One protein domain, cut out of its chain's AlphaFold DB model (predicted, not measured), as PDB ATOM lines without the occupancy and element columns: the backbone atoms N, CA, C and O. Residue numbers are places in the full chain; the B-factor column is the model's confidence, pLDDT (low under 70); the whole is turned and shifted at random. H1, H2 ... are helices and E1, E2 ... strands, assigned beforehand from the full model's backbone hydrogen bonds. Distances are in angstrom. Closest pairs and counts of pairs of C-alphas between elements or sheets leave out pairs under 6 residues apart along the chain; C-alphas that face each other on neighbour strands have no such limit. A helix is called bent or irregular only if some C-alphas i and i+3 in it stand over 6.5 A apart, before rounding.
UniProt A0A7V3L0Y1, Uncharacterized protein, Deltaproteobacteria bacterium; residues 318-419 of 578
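AT A GLANCE: This is residues 318 to 419 of the 578 residues of an uncharacterized protein of Deltaproteobacteria bacterium (UniProt A0A7V3L0Y1). A sheet of four parallel strands stands between two layers of helices: H2 and H3 side by side over one face, H1 along the strands and H5 across them over the other. H4 packs on H1 and grazes the sheet. The printed part has 102 residues, with five named helices and four named strands in the order E1 H1 E2 H2 E3 H3 E4 H4 H5, and is of mixed class. The sheet's order is E2 E1 E3 E4; the whole is compact, with a radius of gyration of the C-alphas of 13.1 A and spans of 38 by 31 by 20 A.

HOW THE PARTS SIT: Begin at inner strand E1, residues 318 to 322, parallel at 14 degrees to E3, residues 361 to 367; look for N 320 and O 363, 2.8 A apart. On the other side of E1 is edge strand E2, residues 341 to 345, parallel at 15 degrees, with N 319 and O 342 at 2.8 A. Edge strand E4, residues 386 to 391, is parallel to E3 at 14 degrees, with N 387 and O 362 at 2.8 A. These pairs are within hydrogen-bond range. H1, residues 326 to 334, is 8.2 A over the sheet, over E2 and only just over E1, with 3 C-alphas; the closest C-alphas of H1 and E2 are Cys 332 and Cys 345, 6.1 A apart. H2, residues 349 to 357, and H3, residues 372 to 385, are on the opposite face and only just touch, with 3 pairs of C-alphas within 8 A, the closest being Glu 349 and Met 374 at 7.2 A. H5, residues 408 to 419, is on the same face as H1, across E1 at 88 degrees on the local plane. H4, residues 396 to 402, touches H1 at a steep tilt of 65 degrees, the C-alphas of Asp 328 and Gln 402 being closest at 5.0 A. E1, H1, E2 and E3, H3, E4 are strand-helix-strand units, parallel neighbours joined through a helix; E2, H2, E3 is a split one, with E1 between its strands; the crossovers are right-handed. Every O i to N i+4 pair is within hydrogen-bond range in H2, H4 and H5, against 6 of 10 in H3 and 0 of 5 in H1, where 4 of 6 O i to N i+3 pairs are.

IN THESE COORDINATES: Find C-alpha 318 at (142.440, 182.260, 203.437), where E1 begins its 12.6 A. From first to last C-alpha, H1 covers 14.2 A, E2 13.0 A, H2 12.4 A, E3 19.4 A, H3 16.0 A, E4 16.0 A and H4 9.8 A. H1 and H3 are irregular: C-alphas 328 and 331 are 7.4 A apart, and C-alphas 381 and 384 are 8.6 A apart. H5, 16.6 A long, ends at C-alpha 419, (138.134, 187.747, 209.866).

THE WHOLE: The two C-alphas farthest apart are those of Asn 380 and Thr 407, 38.7 A. The printed part has no cut and no long link. Its mean pLDDT is 88.3; look at residues 335 to 337 for values under 70.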
ATOM      1  N   ALA A 318     142.925 182.035 204.791       93.38
ATOM      2  CA  ALA A 318     142.440 182.260 203.437       93.38
ATOM      3  C   ALA A 318     141.066 182.920 203.477       93.38
ATOM      4  O   ALA A 318     140.117 182.387 204.054       93.38
ATOM      5  N   PHE A 319     140.977 184.086 202.854       94.69
ATOM      6  CA  PHE A 319     139.742 184.822 202.670       94.69
ATOM      7  C   PHE A 319     139.197 184.508 201.282       94.69
ATOM      8  O   PHE A 319     139.810 184.861 200.275       94.69
ATOM      9  N   ILE A 320     138.073 183.800 201.231       95.31
ATOM     10  CA  ILE A 320     137.538 183.222 200.004       95.31
ATOM     11  C   ILE A 320     136.201 183.865 199.667       95.31
ATOM     12  O   ILE A 320     135.274 183.841 200.479       95.31
ATOM     13  N   ILE A 321     136.081 184.380 198.446       94.75
ATOM     14  CA  ILE A 321     134.810 184.858 197.900       94.75
ATOM     15  C   ILE A 321     134.399 183.962 196.736       94.75
ATOM     16  O   ILE A 321     135.112 183.861 195.737       94.75
ATOM     17  N   PHE A 322     133.217 183.359 196.845       92.75
ATOM     18  CA  PHE A 322     132.534 182.737 195.717       92.75
ATOM     19  C   PHE A 322     131.447 183.669 195.200       92.75
ATOM     20  O   PHE A 322     130.477 183.955 195.905       92.75
ATOM     21  N   SER A 323     131.599 184.150 193.968       88.50
ATOM     22  CA  SER A 323     130.592 184.996 193.338       88.50
ATOM     23  C   SER A 323     130.676 184.981 191.816       88.50
ATOM     24  O   SER A 323     131.736 185.094 191.216       88.50
ATOM     25  N   LYS A 324     129.524 184.937 191.145       81.38
ATOM     26  CA  LYS A 324     129.458 185.212 189.701       81.38
ATOM     27  C   LYS A 324     129.453 186.710 189.385       81.38
ATOM     28  O   LYS A 324     129.669 187.076 188.235       81.38
ATOM     29  N   ASN A 325     129.199 187.562 190.375       78.81
ATOM     30  CA  ASN A 325     129.164 189.004 190.198       78.81
ATOM     31  C   ASN A 325     130.585 189.586 190.372       78.81
ATOM     32  O   ASN A 325     131.184 189.396 191.435       78.81
ATOM     33  N   PRO A 326     131.129 190.292 189.364       75.62
ATOM     34  CA  PRO A 326     132.422 190.969 189.468       75.62
ATOM     35  C   PRO A 326     132.524 191.960 190.637       75.62
ATOM     36  O   PRO A 326     133.601 192.106 191.208       75.62
ATOM     37  N   ASP A 327     131.423 192.594 191.043       73.25
ATOM     38  CA  ASP A 327     131.429 193.644 192.070       73.25
ATOM     39  C   ASP A 327     131.719 193.098 193.472       73.25
ATOM     40  O   ASP A 327     132.294 193.800 194.303       73.25
ATOM     41  N   ASP A 328     131.402 191.825 193.731       73.25
ATOM     42  CA  ASP A 328     131.775 191.166 194.991       73.25
ATOM     43  C   ASP A 328     133.268 190.818 195.030       73.25
ATOM     44  O   ASP A 328     133.840 190.586 196.093       73.25
ATOM     45  N   LYS A 329     133.920 190.770 193.863       77.75
ATOM     46  CA  LYS A 329     135.326 190.378 193.706       77.75
ATOM     47  C   LYS A 329     136.290 191.547 193.867       77.75
ATOM     48  O   LYS A 329     137.480 191.421 193.595       77.75
ATOM     49  N   LYS A 330     135.830 192.701 194.349       78.94
ATOM     50  CA  LYS A 330     136.712 193.858 194.565       78.94
ATOM     51  C   LYS A 330     137.819 193.582 195.586       78.94
ATOM     52  O   LYS A 330     138.908 194.137 195.446       78.94
ATOM     53  N   PHE A 331     137.581 192.698 196.560       74.94
ATOM     54  CA  PHE A 331     138.613 192.225 197.494       74.94
ATOM     55  C   PHE A 331     139.722 191.418 196.807       74.94
ATOM     56  O   PHE A 331     140.853 191.437 197.275       74.94
ATOM     57  N   CYS A 332     139.445 190.760 195.680       76.38
ATOM     58  CA  CYS A 332     140.437 189.964 194.945       76.38
ATOM     59  C   CYS A 332     141.601 190.825 194.446       76.38
ATOM     60  O   CYS A 332     142.734 190.367 194.370       76.38
ATOM     61  N   ASN A 333     141.349 192.115 194.207       77.25
ATOM     62  CA  ASN A 333     142.376 193.084 193.827       77.25
ATOM     63  C   ASN A 333     143.333 193.446 194.985       77.25
ATOM     64  O   ASN A 333     144.194 194.312 194.822       77.25
ATOM     65  N   MET A 334     143.160 192.849 196.169       74.81
ATOM     66  CA  MET A 334     144.022 193.035 197.342       74.81
ATOM     67  C   MET A 334     145.011 191.880 197.554       74.81
ATOM     68  O   MET A 334     145.732 191.886 198.552       74.81
ATOM     69  N   GLU A 335     145.058 190.896 196.651       66.38
ATOM     70  CA  GLU A 335     145.980 189.762 196.755       66.38
ATOM     71  C   GLU A 335     147.440 190.229 196.944       66.38
ATOM     72  O   GLU A 335     147.904 191.176 196.306       66.38
ATOM     73  N   GLY A 336     148.151 189.599 197.888       63.16
ATOM     74  CA  GLY A 336     149.550 189.905 198.209       63.16
ATOM     75  C   GLY A 336     149.786 191.158 199.063       63.16
ATOM     76  O   GLY A 336     150.928 191.406 199.448       63.16
ATOM     77  N   ARG A 337     148.750 191.941 199.400       68.19
ATOM     78  CA  ARG A 337     148.910 193.141 200.249       68.19
ATOM     79  C   ARG A 337     149.051 192.830 201.731       68.19
ATOM     80  O   ARG A 337     149.812 193.501 202.422       68.19
ATOM     81  N   VAL A 338     148.327 191.827 202.221       75.69
ATOM     82  CA  VAL A 338     148.353 191.450 203.636       75.69
ATOM     83  C   VAL A 338     149.111 190.139 203.778       75.69
ATOM     84  O   VAL A 338     148.618 189.096 203.370       75.69
ATOM     85  N   GLN A 339     150.311 190.200 204.361       74.88
ATOM     86  CA  GLN A 339     151.248 189.067 204.425       74.88
ATOM     87  C   GLN A 339     150.644 187.795 205.047       74.88
ATOM     88  O   GLN A 339     150.985 186.694 204.631       74.88
ATOM     89  N   ASP A 340     149.708 187.948 205.987       83.38
ATOM     90  CA  ASP A 340     149.121 186.836 206.746       83.38
ATOM     91  C   ASP A 340     147.816 186.281 206.132       83.38
ATOM     92  O   ASP A 340     147.218 185.348 206.675       83.38
ATOM     93  N   ILE A 341     147.328 186.872 205.030       88.44
ATOM     94  CA  ILE A 341     146.027 186.538 204.435       88.44
ATOM     95  C   ILE A 341     146.184 186.245 202.945       88.44
ATOM     96  O   ILE A 341     146.470 187.128 202.136       88.44
ATOM     97  N   LYS A 342     145.879 185.007 202.557       91.00
ATOM     98  CA  LYS A 342     145.693 184.630 201.156       91.00
ATOM     99  C   LYS A 342     144.268 184.981 200.732       91.00
ATOM    100  O   LYS A 342     143.313 184.509 201.340       91.00
ATOM    101  N   ILE A 343     144.099 185.801 199.702       91.50
ATOM    102  CA  ILE A 343     142.770 186.162 199.190       91.50
ATOM    103  C   ILE A 343     142.509 185.337 197.936       91.50
ATOM    104  O   ILE A 343     143.327 185.346 197.025       91.50
ATOM    105  N   LEU A 344     141.393 184.608 197.899       91.56
ATOM    106  CA  LEU A 344     141.047 183.711 196.797       91.56
ATOM    107  C   LEU A 344     139.642 183.987 196.292       91.56
ATOM    108  O   LEU A 344     138.705 184.167 197.071       91.56
ATOM    109  N   CYS A 345     139.486 183.970 194.973       91.81
ATOM    110  CA  CYS A 345     138.229 184.314 194.334       91.81
ATOM    111  C   CYS A 345     137.823 183.254 193.332       91.81
ATOM    112  O   CYS A 345     138.553 182.967 192.389       91.81
ATOM    113  N   ASP A 346     136.669 182.650 193.603       91.81
ATOM    114  CA  ASP A 346     136.203 181.420 192.969       91.81
ATOM    115  C   ASP A 346     137.294 180.347 192.800       91.81
ATOM    116  O   ASP A 346     137.447 179.805 191.698       91.81
ATOM    117  N   PRO A 347     138.060 180.015 193.862       93.56
ATOM    118  CA  PRO A 347     139.065 178.965 193.772       93.56
ATOM    119  C   PRO A 347     138.427 177.619 193.412       93.56
ATOM    120  O   PRO A 347     137.240 177.371 193.663       93.56
ATOM    121  N   LYS A 348     139.225 176.709 192.852       93.88
ATOM    122  CA  LYS A 348     138.792 175.320 192.680       93.88
ATOM    123  C   LYS A 348     138.732 174.643 194.049       93.88
ATOM    124  O   LYS A 348     139.437 175.024 194.979       93.88
ATOM    125  N   GLU A 349     137.921 173.596 194.162       92.56
ATOM    126  CA  GLU A 349     137.793 172.815 195.401       92.56
ATOM    127  C   GLU A 349     139.148 172.286 195.901       92.56
ATOM    128  O   GLU A 349     139.449 172.395 197.086       92.56
ATOM    129  N   ASN A 350     140.012 171.825 194.989       93.12
ATOM    130  CA  ASN A 350     141.363 171.376 195.334       93.12
ATOM    131  C   ASN A 350     142.210 172.480 195.984       93.12
ATOM    132  O   ASN A 350     142.954 172.185 196.913       93.12
ATOM    133  N   ASP A 351     142.064 173.736 195.554       92.69
ATOM    134  CA  ASP A 351     142.794 174.853 196.161       92.69
ATOM    135  C   ASP A 351     142.301 175.078 197.601       92.69
ATOM    136  O   ASP A 351     143.091 175.342 198.505       92.69
ATOM    137  N   VAL A 352     140.991 174.946 197.849       92.62
ATOM    138  CA  VAL A 352     140.416 175.049 199.204       92.62
ATOM    139  C   VAL A 352     140.963 173.936 200.103       92.62
ATOM    140  O   VAL A 352     141.408 174.214 201.218       92.62
ATOM    141  N   ILE A 353     140.982 172.696 199.607       92.69
ATOM    142  CA  ILE A 353     141.516 171.528 200.322       92.69
ATOM    143  C   ILE A 353     143.002 171.713 200.643       92.69
ATOM    144  O   ILE A 353     143.408 171.511 201.787       92.69
ATOM    145  N   GLU A 354     143.806 172.153 199.676       93.19
ATOM    146  CA  GLU A 354     145.239 172.390 199.870       93.19
ATOM    147  C   GLU A 354     145.489 173.418 200.985       93.19
ATOM    148  O   GLU A 354     146.322 173.209 201.868       93.19
ATOM    149  N   ASN A 355     144.731 174.521 201.008       90.50
ATOM    150  CA  ASN A 355     144.867 175.516 202.071       90.50
ATOM    151  C   ASN A 355     144.467 174.955 203.450       90.50
ATOM    152  O   ASN A 355     145.139 175.240 204.443       90.50
ATOM    153  N   LEU A 356     143.420 174.128 203.533       89.56
ATOM    154  CA  LEU A 356     143.024 173.459 204.782       89.56
ATOM    155  C   LEU A 356     144.105 172.495 205.301       89.56
ATOM    156  O   LEU A 356     144.398 172.478 206.507       89.56
ATOM    157  N   GLN A 357     144.721 171.731 204.392       89.62
ATOM    158  CA  GLN A 357     145.838 170.825 204.675       89.62
ATOM    159  C   GLN A 357     147.081 171.588 205.148       89.62
ATOM    160  O   GLN A 357     147.731 171.170 206.104       89.62
ATOM    161  N   ASN A 358     147.325 172.778 204.592       87.56
ATOM    162  CA  ASN A 358     148.370 173.712 205.028       87.56
ATOM    163  C   ASN A 358     148.027 174.478 206.323       87.56
ATOM    164  O   ASN A 358     148.658 175.481 206.653       87.56
ATOM    165  N   ASN A 359     147.040 173.995 207.082       85.62
ATOM    166  CA  ASN A 359     146.621 174.541 208.369       85.62
ATOM    167  C   ASN A 359     146.125 175.997 208.319       85.62
ATOM    168  O   ASN A 359     146.166 176.700 209.331       85.62
ATOM    169  N   CYS A 360     145.623 176.438 207.165       90.06
ATOM    170  CA  CYS A 360     144.976 177.733 207.055       90.06
ATOM    171  C   CYS A 360     143.544 177.675 207.610       90.06
ATOM    172  O   CYS A 360     142.840 176.671 207.463       90.06
ATOM    173  N   PHE A 361     143.083 178.778 208.193       92.31
ATOM    174  CA  PHE A 361     141.673 178.965 208.521       92.31
ATOM    175  C   PHE A 361     140.941 179.647 207.368       92.31
ATOM    176  O   PHE A 361     141.367 180.703 206.893       92.31
ATOM    177  N   MET A 362     139.836 179.053 206.926       95.25
ATOM    178  CA  MET A 362     139.062 179.516 205.779       95.25
ATOM    179  C   MET A 362     137.928 180.430 206.232       95.25
ATOM    180  O   MET A 362     137.040 180.006 206.971       95.25
ATOM    181  N   VAL A 363     137.928 181.667 205.742       96.69
ATOM    182  CA  VAL A 363     136.812 182.609 205.869       96.69
ATOM    183  C   VAL A 363     136.116 182.681 204.517       96.69
ATOM    184  O   VAL A 363     136.625 183.321 203.600       96.69
ATOM    185  N   ILE A 364     134.985 181.988 204.377       97.56
ATOM    186  CA  ILE A 364     134.312 181.793 203.090       97.56
ATOM    187  C   ILE A 364     133.006 182.586 203.040       97.56
ATOM    188  O   ILE A 364     132.075 182.319 203.801       97.56
ATOM    189  N   PHE A 365     132.912 183.502 202.081       97.06
ATOM    190  CA  PHE A 365     131.674 184.184 201.715       97.06
ATOM    191  C   PHE A 365     131.154 183.618 200.393       97.06
ATOM    192  O   PHE A 365     131.821 183.704 199.363       97.06
ATOM    193  N   ASP A 366     129.952 183.045 200.415       95.31
ATOM    194  CA  ASP A 366     129.387 182.305 199.283       95.31
ATOM    195  C   ASP A 366     128.093 182.944 198.774       95.31
ATOM    196  O   ASP A 366     127.019 182.817 199.376       95.31
ATOM    197  N   ARG A 367     128.180 183.649 197.643       92.50
ATOM    198  CA  ARG A 367     127.009 184.300 197.064       92.50
ATOM    199  C   ARG A 367     126.002 183.248 196.621       92.50
ATOM    200  O   ARG A 367     126.285 182.364 195.815       92.50
ATOM    201  N   HIS A 368     124.788 183.395 197.131       91.00
ATOM    202  CA  HIS A 368     123.669 182.484 196.931       91.00
ATOM    203  C   HIS A 368     123.887 181.075 197.506       91.00
ATOM    204  O   HIS A 368     123.072 180.200 197.251       91.00
ATOM    205  N   GLY A 369     124.931 180.837 198.310       92.50
ATOM    206  CA  GLY A 369     125.181 179.516 198.899       92.50
ATOM    207  C   GLY A 369     125.484 178.428 197.861       92.50
ATOM    208  O   GLY A 369     125.214 177.249 198.102       92.50
ATOM    209  N   CYS A 370     125.996 178.807 196.686       91.81
ATOM    210  CA  CYS A 370     126.192 177.904 195.549       91.81
ATOM    211  C   CYS A 370     127.200 176.783 195.835       91.81
ATOM    212  O   CYS A 370     127.239 175.792 195.107       91.81
ATOM    213  N   LYS A 371     128.043 176.939 196.861       94.81
ATOM    214  CA  LYS A 371     129.086 175.983 197.241       94.81
ATOM    215  C   LYS A 371     128.711 175.118 198.437       94.81
ATOM    216  O   LYS A 371     129.576 174.415 198.948       94.81
ATOM    217  N   LYS A 372     127.438 175.100 198.850       94.81
ATOM    218  CA  LYS A 372     126.963 174.294 199.987       94.81
ATOM    219  C   LYS A 372     127.481 172.851 199.965       94.81
ATOM    220  O   LYS A 372     127.998 172.409 200.981       94.81
ATOM    221  N   GLU A 373     127.380 172.132 198.843       94.44
ATOM    222  CA  GLU A 373     127.778 170.711 198.789       94.44
ATOM    223  C   GLU A 373     129.280 170.496 199.001       94.44
ATOM    224  O   GLU A 373     129.671 169.612 199.758       94.44
ATOM    225  N   MET A 374     130.114 171.365 198.427       95.25
ATOM    226  CA  MET A 374     131.555 171.389 198.701       95.25
ATOM    227  C   MET A 374     131.825 171.694 200.181       95.25
ATOM    228  O   MET A 374     132.677 171.085 200.812       95.25
ATOM    229  N   ILE A 375     131.087 172.628 200.786       95.81
ATOM    230  CA  ILE A 375     131.247 172.907 202.218       95.81
ATOM    231  C   ILE A 375     130.795 171.711 203.066       95.81
ATOM    232  O   ILE A 375     131.456 171.401 204.051       95.81
ATOM    233  N   ASN A 376     129.722 171.009 202.685       94.75
ATOM    234  CA  ASN A 376     129.232 169.818 203.388       94.75
ATOM    235  C   ASN A 376     130.289 168.709 203.419       94.75
ATOM    236  O   ASN A 376     130.497 168.107 204.473       94.75
ATOM    237  N   SER A 377     130.954 168.444 202.286       94.75
ATOM    238  CA  SER A 377     131.983 167.402 202.198       94.75
ATOM    239  C   SER A 377     133.183 167.714 203.095       94.75
ATOM    240  O   SER A 377     133.703 166.818 203.757       94.75
ATOM    241  N   LEU A 378     133.568 168.989 203.190       95.25
ATOM    242  CA  LEU A 378     134.703 169.442 203.999       95.25
ATOM    243  C   LEU A 378     134.371 169.602 205.489       95.25
ATOM    244  O   LEU A 378     135.263 169.517 206.336       95.25
ATOM    245  N   TRP A 379     133.104 169.845 205.836       94.44
ATOM    246  CA  TRP A 379     132.710 170.231 207.192       94.44
ATOM    247  C   TRP A 379     133.073 169.177 208.240       94.44
ATOM    248  O   TRP A 379     133.614 169.514 209.290       94.44
ATOM    249  N   ASN A 380     132.828 167.896 207.959       90.50
ATOM    250  CA  ASN A 380     133.044 166.823 208.937       90.50
ATOM    251  C   ASN A 380     134.511 166.692 209.372       90.50
ATOM    252  O   ASN A 380     134.779 166.411 210.538       90.50
ATOM    253  N   GLU A 381     135.447 166.924 208.454       93.50
ATOM    254  CA  GLU A 381     136.884 166.821 208.717       93.50
ATOM    255  C   GLU A 381     137.470 168.145 209.235       93.50
ATOM    256  O   GLU A 381     138.335 168.148 210.110       93.50
ATOM    257  N   TYR A 382     136.957 169.283 208.754       94.06
ATOM    258  CA  TYR A 382     137.588 170.591 208.940       94.06
ATOM    259  C   TYR A 382     136.723 171.640 209.660       94.06
ATOM    260  O   TYR A 382     137.082 172.818 209.638       94.06
ATOM    261  N   LYS A 383     135.620 171.273 210.334       92.94
ATOM    262  CA  LYS A 383     134.682 172.232 210.972       92.94
ATOM    263  C   LYS A 383     135.348 173.329 211.814       92.94
ATOM    264  O   LYS A 383     134.942 174.487 211.765       92.94
ATOM    265  N   GLU A 384     136.409 173.010 212.558       90.88
ATOM    266  CA  GLU A 384     137.090 173.994 213.414       90.88
ATOM    267  C   GLU A 384     137.961 174.988 212.628       90.88
ATOM    268  O   GLU A 384     138.332 176.026 213.179       90.88
ATOM    269  N   LYS A 385     138.238 174.719 211.347       92.50
ATOM    270  CA  LYS A 385     139.037 175.554 210.435       92.50
ATOM    271  C   LYS A 385     138.207 176.292 209.385       92.50
ATOM    272  O   LYS A 385     138.776 177.042 208.598       92.50
ATOM    273  N   ILE A 386     136.895 176.075 209.346       95.50
ATOM    274  CA  ILE A 386     136.014 176.685 208.349       95.50
ATOM    275  C   ILE A 386     135.049 177.647 209.042       95.50
ATOM    276  O   ILE A 386     134.442 177.347 210.073       95.50
ATOM    277  N   PHE A 387     134.923 178.825 208.449       97.38
ATOM    278  CA  PHE A 387     133.782 179.711 208.568       97.38
ATOM    279  C   PHE A 387     133.135 179.818 207.189       97.38
ATOM    280  O   PHE A 387     133.830 180.034 206.194       97.38
ATOM    281  N   TRP A 388     131.813 179.684 207.131       97.94
ATOM    282  CA  TRP A 388     131.068 179.836 205.886       97.94
ATOM    283  C   TRP A 388     129.796 180.643 206.111       97.94
ATOM    284  O   TRP A 388     128.952 180.282 206.932       97.94
ATOM    285  N   GLU A 389     129.664 181.726 205.350       96.88
ATOM    286  CA  GLU A 389     128.486 182.580 205.326       96.88
ATOM    287  C   GLU A 389     127.906 182.644 203.904       96.88
ATOM    288  O   GLU A 389     128.475 183.308 203.026       96.88
ATOM    289  N   PRO A 390     126.762 181.981 203.650       95.06
ATOM    290  CA  PRO A 390     126.008 182.202 202.431       95.06
ATOM    291  C   PRO A 390     125.257 183.535 202.505       95.06
ATOM    292  O   PRO A 390     124.616 183.854 203.512       95.06
ATOM    293  N   TYR A 391     125.290 184.306 201.419       92.62
ATOM    294  CA  TYR A 391     124.680 185.637 201.379       92.62
ATOM    295  C   TYR A 391     123.953 185.922 200.059       92.62
ATOM    296  O   TYR A 391     124.268 185.373 199.006       92.62
ATOM    297  N   GLY A 392     122.925 186.771 200.107       87.56
ATOM    298  CA  GLY A 392     122.171 187.232 198.934       87.56
ATOM    299  C   GLY A 392     122.602 188.630 198.491       87.56
ATOM    300  O   GLY A 392     123.153 189.383 199.287       87.56
ATOM    301  N   GLY A 393     122.306 189.016 197.245       81.19
ATOM    302  CA  GLY A 393     122.758 190.299 196.681       81.19
ATOM    303  C   GLY A 393     122.232 191.551 197.395       81.19
ATOM    304  O   GLY A 393     122.881 192.584 197.339       81.19
ATOM    305  N   GLY A 394     121.079 191.470 198.070       76.56
ATOM    306  CA  GLY A 394     120.507 192.564 198.872       76.56
ATOM    307  C   GLY A 394     120.850 192.519 200.362       76.56
ATOM    308  O   GLY A 394     120.292 193.296 201.127       76.56
ATOM    309  N   THR A 395     121.717 191.598 200.789       83.81
ATOM    310  CA  THR A 395     122.061 191.447 202.210       83.81
ATOM    311  C   THR A 395     123.092 192.467 202.670       83.81
ATOM    312  O   THR A 395     123.891 192.959 201.874       83.81
ATOM    313  N   SER A 396     123.139 192.735 203.976       84.12
ATOM    314  CA  SER A 396     124.184 193.587 204.561       84.12
ATOM    315  C   SER A 396     125.589 193.047 204.297       84.12
ATOM    316  O   SER A 396     126.497 193.834 204.069       84.12
ATOM    317  N   THR A 397     125.763 191.724 204.234       90.19
ATOM    318  CA  THR A 397     127.040 191.111 203.847       90.19
ATOM    319  C   THR A 397     127.400 191.407 202.392       90.19
ATOM    320  O   THR A 397     128.527 191.825 202.140       90.19
ATOM    321  N   ALA A 398     126.460 191.304 201.441       87.25
ATOM    322  CA  ALA A 398     126.717 191.740 200.061       87.25
ATOM    323  C   ALA A 398     127.137 193.212 200.006       87.25
ATOM    324  O   ALA A 398     128.120 193.544 199.354       87.25
ATOM    325  N   PHE A 399     126.436 194.080 200.736       81.69
ATOM    326  CA  PHE A 399     126.755 195.503 200.784       81.69
ATOM    327  C   PHE A 399     128.169 195.761 201.324       81.69
ATOM    328  O   PHE A 399     128.936 196.500 200.709       81.69
ATOM    329  N   THR A 400     128.548 195.102 202.426       85.56
ATOM    330  CA  THR A 400     129.900 195.180 203.001       85.56
ATOM    331  C   THR A 400     130.977 194.690 202.027       85.56
ATOM    332  O   THR A 400     132.067 195.257 201.998       85.56
ATOM    333  N   LEU A 401     130.687 193.665 201.218       87.62
ATOM    334  CA  LEU A 401     131.632 193.123 200.236       87.62
ATOM    335  C   LEU A 401     131.717 193.952 198.940       87.62
ATOM    336  O   LEU A 401     132.774 193.998 198.317       87.62
ATOM    337  N   GLN A 402     130.634 194.623 198.541       83.44
ATOM    338  CA  GLN A 402     130.555 195.400 197.295       83.44
ATOM    339  C   GLN A 402     131.021 196.850 197.462       83.44
ATOM    340  O   GLN A 402     131.626 197.422 196.548       83.44
ATOM    341  N   ILE A 403     130.743 197.463 198.615       79.94
ATOM    342  CA  ILE A 403     131.040 198.874 198.886       79.94
ATOM    343  C   ILE A 403     132.229 198.953 199.831       79.94
ATOM    344  O   ILE A 403     132.118 199.197 201.032       79.94
ATOM    345  N   LEU A 404     133.400 198.705 199.249       81.75
ATOM    346  CA  LEU A 404     134.657 198.758 199.977       81.75
ATOM    347  C   LEU A 404     135.042 200.202 200.317       81.75
ATOM    348  O   LEU A 404     134.795 201.109 199.516       81.75
ATOM    349  N   PRO A 405     135.742 200.421 201.446       81.81
ATOM    350  CA  PRO A 405     136.434 201.681 201.691       81.81
ATOM    351  C   PRO A 405     137.354 202.035 200.517       81.81
ATOM    352  O   PRO A 405     137.882 201.141 199.864       81.81
ATOM    353  N   THR A 406     137.594 203.312 200.224       73.94
ATOM    354  CA  THR A 406     138.439 203.683 199.067       73.94
ATOM    355  C   THR A 406     139.928 203.518 199.342       73.94
ATOM    356  O   THR A 406     140.680 203.156 198.435       73.94
ATOM    357  N   THR A 407     140.360 203.753 200.579       83.06
ATOM    358  CA  THR A 407     141.769 203.713 200.978       83.06
ATOM    359  C   THR A 407     142.204 202.287 201.310       83.06
ATOM    360  O   THR A 407     141.421 201.489 201.828       83.06
ATOM    361  N   SER A 408     143.454 201.937 200.993       86.25
ATOM    362  CA  SER A 408     143.992 200.581 201.197       86.25
ATOM    363  C   SER A 408     143.916 200.143 202.657       86.25
ATOM    364  O   SER A 408     143.329 199.108 202.944       86.25
ATOM    365  N   TYR A 409     144.397 200.973 203.580       87.06
ATOM    366  CA  TYR A 409     144.434 200.660 205.011       87.06
ATOM    367  C   TYR A 409     143.039 200.459 205.631       87.06
ATOM    368  O   TYR A 409     142.873 199.618 206.511       87.06
ATOM    369  N   ARG A 410     141.996 201.160 205.154       87.25
ATOM    370  CA  ARG A 410     140.616 200.904 205.604       87.25
ATOM    371  C   ARG A 410     140.071 199.592 205.058       87.25
ATOM    372  O   ARG A 410     139.327 198.918 205.768       87.25
ATOM    373  N   LYS A 411     140.411 199.228 203.815       89.25
ATOM    374  CA  LYS A 411     140.054 197.913 203.258       89.25
ATOM    375  C   LYS A 411     140.726 196.796 204.050       89.25
ATOM    376  O   LYS A 411     140.060 195.824 204.390       89.25
ATOM    377  N   ASP A 412     142.004 196.961 204.379       91.19
ATOM    378  CA  ASP A 412     142.761 195.999 205.183       91.19
ATOM    379  C   ASP A 412     142.157 195.870 206.589       91.19
ATOM    380  O   ASP A 412     141.946 194.762 207.080       91.19
ATOM    381  N   TYR A 413     141.784 196.988 207.214       91.69
ATOM    382  CA  TYR A 413     141.092 196.974 208.501       91.69
ATOM    383  C   TYR A 413     139.718 196.295 208.429       91.69
ATOM    384  O   TYR A 413     139.400 195.474 209.291       91.69
ATOM    385  N   LEU A 414     138.916 196.566 207.391       91.94
ATOM    386  CA  LEU A 414     137.645 195.871 207.173       91.94
ATOM    387  C   LEU A 414     137.862 194.361 207.006       91.94
ATOM    388  O   LEU A 414     137.143 193.573 207.616       91.94
ATOM    389  N   LEU A 415     138.873 193.954 206.235       93.44
ATOM    390  CA  LEU A 415     139.240 192.552 206.045       93.44
ATOM    391  C   LEU A 415     139.576 191.873 207.383       93.44
ATOM    392  O   LEU A 415     139.013 190.826 207.700       93.44
ATOM    393  N   TRP A 416     140.418 192.495 208.213       93.25
ATOM    394  CA  TRP A 416     140.729 191.994 209.557       93.25
ATOM    395  C   TRP A 416     139.520 191.982 210.493       93.25
ATOM    396  O   TRP A 416     139.377 191.065 211.304       93.25
ATOM    397  N   SER A 417     138.613 192.948 210.361       93.44
ATOM    398  CA  SER A 417     137.375 193.004 211.145       93.44
ATOM    399  C   SER A 417     136.397 191.885 210.753       93.44
ATOM    400  O   SER A 417     135.752 191.282 211.618       93.44
ATOM    401  N   LEU A 418     136.311 191.565 209.455       95.25
ATOM    402  CA  LEU A 418     135.543 190.435 208.924       95.25
ATOM    403  C   LEU A 418     136.119 189.105 209.409       95.25
ATOM    404  O   LEU A 418     135.366 188.272 209.909       95.25
ATOM    405  N   ILE A 419     137.443 188.932 209.338       94.38
ATOM    406  CA  ILE A 419     138.134 187.747 209.866       94.38
ATOM    407  C   ILE A 419     137.861 187.608 211.363       94.38
ATOM    408  O   ILE A 419     137.376 186.569 211.807       94.38
TER     409      ILE A 419